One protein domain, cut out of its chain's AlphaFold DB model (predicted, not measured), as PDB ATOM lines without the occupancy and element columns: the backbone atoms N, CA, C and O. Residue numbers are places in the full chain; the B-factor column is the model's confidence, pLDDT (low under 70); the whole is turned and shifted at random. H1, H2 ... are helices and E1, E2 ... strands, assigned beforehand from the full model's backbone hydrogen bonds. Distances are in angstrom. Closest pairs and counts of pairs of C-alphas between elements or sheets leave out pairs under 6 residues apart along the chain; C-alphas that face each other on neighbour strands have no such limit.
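This is residues 2 to 44 of the 44 residues of the protein "N-(5'-phosphoribosyl)anthranilate isomerase" of Staphylococcus saccharolyticus (UniProt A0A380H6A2). There is little regular structure here: two short parallel strands, E1 and E2, lie side by side, the one helix, H1, which comes between them along the chain, lies off to one side of the pair, and a long tail of residues 28 to 44 loops beyond the strands' ends and then runs out. The 43 printed residues have E1, H1, E2 in chain order, of mixed class, with only 16 residues in named elements. The whole is only just loose, close to compact, with a radius of gyration of the C-alphas of 11.4 A and spans of 29 by 28 by 17 A.

Find C-alpha 4 at (-22.453, 37.999, -25.026); E1, residues 4 to 8, runs 11.0 A from there. H1, residues 11 to 17, and E2, residues 24 to 27, each run 10.2 A, E2 ending at (-19.603, 29.330, -31.295).

E1 and E2 are parallel at 24 degrees, with N 26 and O 5 2.8 A apart, within hydrogen-bond range. E1, H1 and E2 form a strand-helix-strand unit, two parallel strands with a helix between, its crossover right-handed. The closest C-alphas of E1 and H1, Phe 8 and Val 14, are 7.4 A apart. In H1 every O i to N i+4 pair is within hydrogen-bond range.

The printed part has no cut and no long link; pLDDT is under 70 at residues 41 to 44.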
ATOM      1  N   ILE A   2     -27.158  41.752 -20.037       87.38
ATOM      2  CA  ILE A   2     -26.512  40.505 -20.476       87.38
ATOM      3  C   ILE A   2     -25.501  40.837 -21.575       87.38
ATOM      4  O   ILE A   2     -25.870  41.416 -22.599       87.38
ATOM      5  N   VAL A   3     -24.242  40.461 -21.379       90.56
ATOM      6  CA  VAL A   3     -23.142  40.625 -22.328       90.56
ATOM      7  C   VAL A   3     -22.810  39.269 -22.940       90.56
ATOM      8  O   VAL A   3     -22.493  38.310 -22.240       90.56
ATOM      9  N   LYS A   4     -22.857  39.193 -24.276       92.62
ATOM     10  CA  LYS A   4     -22.453  37.999 -25.026       92.62
ATOM     11  C   LYS A   4     -21.333  38.313 -26.004       92.62
ATOM     12  O   LYS A   4     -21.435  39.263 -26.781       92.62
ATOM     13  N   PHE A   5     -20.309  37.471 -26.027       92.00
ATOM     14  CA  PHE A   5     -19.236  37.538 -27.018       92.00
ATOM     15  C   PHE A   5     -19.402  36.414 -28.048       92.00
ATOM     16  O   PHE A   5     -19.677  35.269 -27.703       92.00
ATOM     17  N   CYS A   6     -19.279  36.735 -29.337       92.25
ATOM     18  CA  CYS A   6     -19.639  35.829 -30.431       92.25
ATOM     19  C   CYS A   6     -18.435  35.481 -31.313       92.25
ATOM     20  O   CYS A   6     -17.591  36.331 -31.590       92.25
ATOM     21  N   GLY A   7     -18.417  34.253 -31.837       89.81
ATOM     22  CA  GLY A   7     -17.459  33.820 -32.847       89.81
ATOM     23  C   GLY A   7     -16.171  33.232 -32.282       89.81
ATOM     24  O   GLY A   7     -15.133  33.357 -32.928       89.81
ATOM     25  N   PHE A   8     -16.236  32.603 -31.109       91.31
ATOM     26  CA  PHE A   8     -15.094  31.900 -30.528       91.31
ATOM     27  C   PHE A   8     -14.676  30.719 -31.398       91.31
ATOM     28  O   PHE A   8     -15.515  30.039 -31.995       91.31
ATOM     29  N   LYS A   9     -13.360  30.484 -31.450       88.75
ATOM     30  CA  LYS A   9     -12.755  29.398 -32.230       88.75
ATOM     31  C   LYS A   9     -11.746  28.572 -31.438       88.75
ATOM     32  O   LYS A   9     -11.658  27.367 -31.662       88.75
ATOM     33  N   TYR A  10     -11.020  29.198 -30.514       86.38
ATOM     34  CA  TYR A  10      -9.941  28.569 -29.758       86.38
ATOM     35  C   TYR A  10     -10.249  28.562 -28.261       86.38
ATOM     36  O   TYR A  10     -10.808  29.522 -27.729       86.38
ATOM     37  N   SER A  11      -9.846  27.492 -27.572       85.56
ATOM     38  CA  SER A  11      -9.954  27.385 -26.110       85.56
ATOM     39  C   SER A  11      -9.174  28.490 -25.395       85.56
ATOM     40  O   SER A  11      -9.665  29.035 -24.416       85.56
ATOM     41  N   THR A  12      -8.032  28.910 -25.947       88.56
ATOM     42  CA  THR A  12      -7.216  30.012 -25.409       88.56
ATOM     43  C   THR A  12      -7.978  31.330 -25.306       88.56
ATOM     44  O   THR A  12      -7.730  32.123 -24.401       88.56
ATOM     45  N   ASP A  13      -8.909  31.586 -26.229       87.00
ATOM     46  CA  ASP A  13      -9.726  32.798 -26.189       87.00
ATOM     47  C   ASP A  13     -10.793  32.701 -25.100       87.00
ATOM     48  O   ASP A  13     -11.080  33.700 -24.446       87.00
ATOM     49  N   VAL A  14     -11.325  31.497 -24.857       87.19
ATOM     50  CA  VAL A  14     -12.232  31.219 -23.733       87.19
ATOM     51  C   VAL A  14     -11.505  31.416 -22.403       87.19
ATOM     52  O   VAL A  14     -12.047  32.047 -21.502       87.19
ATOM     53  N   ASP A  15     -10.260  30.948 -22.289       88.81
ATOM     54  CA  ASP A  15      -9.454  31.100 -21.073       88.81
ATOM     55  C   ASP A  15      -9.196  32.579 -20.737       88.81
ATOM     56  O   ASP A  15      -9.303  32.976 -19.578       88.81
ATOM     57  N   ARG A  16      -8.928  33.418 -21.748       88.69
ATOM     58  CA  ARG A  16      -8.703  34.866 -21.572       88.69
ATOM     59  C   ARG A  16      -9.926  35.607 -21.042       88.69
ATOM     60  O   ARG A  16      -9.776  36.553 -20.275       88.69
ATOM     61  N   ILE A  17     -11.126  35.201 -21.455       89.25
ATOM     62  CA  ILE A  17     -12.362  35.887 -21.061       89.25
ATOM     63  C   ILE A  17     -12.949  35.374 -19.745       89.25
ATOM     64  O   ILE A  17     -13.888  35.987 -19.254       89.25
ATOM     65  N   ARG A  18     -12.410  34.299 -19.147       85.12
ATOM     66  CA  ARG A  18     -12.879  33.800 -17.837       85.12
ATOM     67  C   ARG A  18     -12.802  34.851 -16.733       85.12
ATOM     68  O   ARG A  18     -13.594  34.808 -15.802       85.12
ATOM     69  N   ASN A  19     -11.864  35.787 -16.852       86.94
ATOM     70  CA  ASN A  19     -11.685  36.882 -15.900       86.94
ATOM     71  C   ASN A  19     -12.572  38.103 -16.215       86.94
ATOM     72  O   ASN A  19     -12.479  39.120 -15.534       86.94
ATOM     73  N   LEU A  20     -13.404  38.031 -17.259       88.19
ATOM     74  CA  LEU A  20     -14.358  39.069 -17.636       88.19
ATOM     75  C   LEU A  20     -15.771  38.643 -17.221       88.19
ATOM     76  O   LEU A  20     -16.150  37.484 -17.367       88.19
ATOM     77  N   ASN A  21     -16.580  39.603 -16.772       87.69
ATOM     78  CA  ASN A  21     -18.003  39.387 -16.495       87.69
ATOM     79  C   ASN A  21     -18.800  39.307 -17.807       87.69
ATOM     80  O   ASN A  21     -19.409  40.285 -18.239       87.69
ATOM     81  N   VAL A  22     -18.747  38.148 -18.463       90.75
ATOM     82  CA  VAL A  22     -19.491  37.839 -19.689       90.75
ATOM     83  C   VAL A  22     -20.482  36.724 -19.384       90.75
ATOM     84  O   VAL A  22     -20.101  35.667 -18.892       90.75
ATOM     85  N   ASP A  23     -21.750  36.939 -19.717       93.00
ATOM     86  CA  ASP A  23     -22.827  35.996 -19.410       93.00
ATOM     87  C   ASP A  23     -22.876  34.814 -20.388       93.00
ATOM     88  O   ASP A  23     -23.359  33.735 -20.046       93.00
ATOM     89  N   ALA A  24     -22.416  35.011 -21.629       90.94
ATOM     90  CA  ALA A  24     -22.476  33.982 -22.663       90.94
ATOM     91  C   ALA A  24     -21.379  34.095 -23.730       90.94
ATOM     92  O   ALA A  24     -20.958  35.183 -24.134       90.94
ATOM     93  N   ILE A  25     -20.999  32.938 -24.276       92.12
ATOM     94  CA  ILE A  25     -20.074  32.821 -25.405       92.12
ATOM     95  C   ILE A  25     -20.732  32.082 -26.567       92.12
ATOM     96  O   ILE A  25     -21.472  31.120 -26.377       92.12
ATOM     97  N   GLY A  26     -20.479  32.553 -27.786       91.75
ATOM     98  CA  GLY A  26     -21.068  32.014 -29.007       91.75
ATOM     99  C   GLY A  26     -20.039  31.329 -29.898       91.75
ATOM    100  O   GLY A  26     -19.042  31.938 -30.288       91.75
ATOM    101  N   PHE A  27     -20.344  30.101 -30.301       92.75
ATOM    102  CA  PHE A  27     -19.603  29.330 -31.295       92.75
ATOM    103  C   PHE A  27     -20.400  29.274 -32.598       92.75
ATOM    104  O   PHE A  27     -21.601  29.006 -32.582       92.75
ATOM    105  N   ILE A  28     -19.759  29.543 -33.739       92.94
ATOM    106  CA  ILE A  28     -20.464  29.600 -35.026       92.94
ATOM    107  C   ILE A  28     -20.322  28.267 -35.759       92.94
ATOM    108  O   ILE A  28     -19.288  27.980 -36.353       92.94
ATOM    109  N   HIS A  29     -21.395  27.481 -35.808       91.81
ATOM    110  CA  HIS A  29     -21.453  26.248 -36.597       91.81
ATOM    111  C   HIS A  29     -22.049  26.480 -38.001       91.81
ATOM    112  O   HIS A  29     -22.954  25.786 -38.445       91.81
ATOM    113  N   PHE A  30     -21.548  27.496 -38.710       93.12
ATOM    114  CA  PHE A  30     -21.940  27.798 -40.092       93.12
ATOM    115  C   PHE A  30     -20.719  27.771 -41.010       93.12
ATOM    116  O   PHE A  30     -19.804  28.570 -40.821       93.12
ATOM    117  N   THR A  31     -20.696  26.869 -41.993       90.75
ATOM    118  CA  THR A  31     -19.505  26.539 -42.803       90.75
ATOM    119  C   THR A  31     -18.972  27.697 -43.643       90.75
ATOM    120  O   THR A  31     -17.772  27.774 -43.882       90.75
ATOM    121  N   LYS A  32     -19.831  28.639 -44.053       94.25
ATOM    122  CA  LYS A  32     -19.409  29.834 -44.807       94.25
ATOM    123  C   LYS A  32     -18.894  30.968 -43.910       94.25
ATOM    124  O   LYS A  32     -18.417  31.981 -44.413       94.25
ATOM    125  N   SER A  33     -18.994  30.837 -42.585       91.00
ATOM    126  CA  SER A  33     -18.435  31.819 -41.656       91.00
ATOM    127  C   SER A  33     -16.921  31.654 -41.546       91.00
ATOM    128  O   SER A  33     -16.425  30.557 -41.307       91.00
ATOM    129  N   LYS A  34     -16.176  32.766 -41.568       90.88
ATOM    130  CA  LYS A  34     -14.734  32.773 -41.243       90.88
ATOM    131  C   LYS A  34     -14.440  32.221 -39.838       90.88
ATOM    132  O   LYS A  34     -13.341  31.743 -39.570       90.88
ATOM    133  N   ARG A  35     -15.430  32.287 -38.941       92.19
ATOM    134  CA  ARG A  35     -15.361  31.812 -37.550       92.19
ATOM    135  C   ARG A  35     -16.050  30.455 -37.368       92.19
ATOM    136  O   ARG A  35     -16.509  30.151 -36.273       92.19
ATOM    137  N   HIS A  36     -16.178  29.675 -38.446       92.31
ATOM    138  CA  HIS A  36     -16.741  28.334 -38.379       92.31
ATOM    139  C   HIS A  36     -15.953  27.459 -37.397       92.31
ATOM    140  O   HIS A  36     -14.725  27.363 -37.493       92.31
ATOM    141  N   VAL A  37     -16.674  26.801 -36.492       89.31
ATOM    142  CA  VAL A  37     -16.161  25.711 -35.667       89.31
ATOM    143  C   VAL A  37     -16.943  24.436 -35.929       89.31
ATOM    144  O   VAL A  37     -18.171  24.438 -36.057       89.31
ATOM    145  N   THR A  38     -16.219  23.325 -35.977       86.69
ATOM    146  CA  THR A  38     -16.810  21.991 -36.011       86.69
ATOM    147  C   THR A  38     -17.172  21.583 -34.591       86.69
ATOM    148  O   THR A  38     -16.361  21.727 -33.678       86.69
ATOM    149  N   ILE A  39     -18.371  21.038 -34.402       79.44
ATOM    150  CA  ILE A  39     -18.751  20.413 -33.136       79.44
ATOM    151  C   ILE A  39     -17.992  19.084 -33.060       79.44
ATOM    152  O   ILE A  39     -18.461  18.056 -33.543       79.44
ATOM    153  N   LYS A  40     -16.777  19.096 -32.501       72.75
ATOM    154  CA  LYS A  40     -16.177  17.855 -32.011       72.75
ATOM    155  C   LYS A  40     -16.927  17.493 -30.740       72.75
ATOM    156  O   LYS A  40     -16.907  18.244 -29.772       72.75
ATOM    157  N   LYS A  41     -17.630  16.364 -30.775       52.12
ATOM    158  CA  LYS A  41     -18.269  15.779 -29.602       52.12
ATOM    159  C   LYS A  41     -17.156  15.517 -28.582       52.12
ATOM    160  O   LYS A  41     -16.322  14.645 -28.812       52.12
ATOM    161  N   CYS A  42     -17.079  16.318 -27.519       41.31
ATOM    162  CA  CYS A  42     -16.308  15.937 -26.342       41.31
ATOM    163  C   CYS A  42     -17.030  14.726 -25.752       41.31
ATOM    164  O   CYS A  42     -18.009  14.882 -25.029       41.31
ATOM    165  N   ASN A  43     -16.616  13.526 -26.156       39.75
ATOM    166  CA  ASN A  43     -16.897  12.340 -25.369       39.75
ATOM    167  C   ASN A  43     -16.061  12.485 -24.095       39.75
ATOM    168  O   ASN A  43     -14.832  12.507 -24.181       39.75
ATOM    169  N   ASN A  44     -16.739  12.650 -22.962       39.16
ATOM    170  CA  ASN A  44     -16.217  12.176 -21.686       39.16
ATOM    171  C   ASN A  44     -16.524  10.684 -21.571       39.16
ATOM    172  O   ASN A  44     -17.617  10.291 -22.045       39.16
TER     173      ASN A  44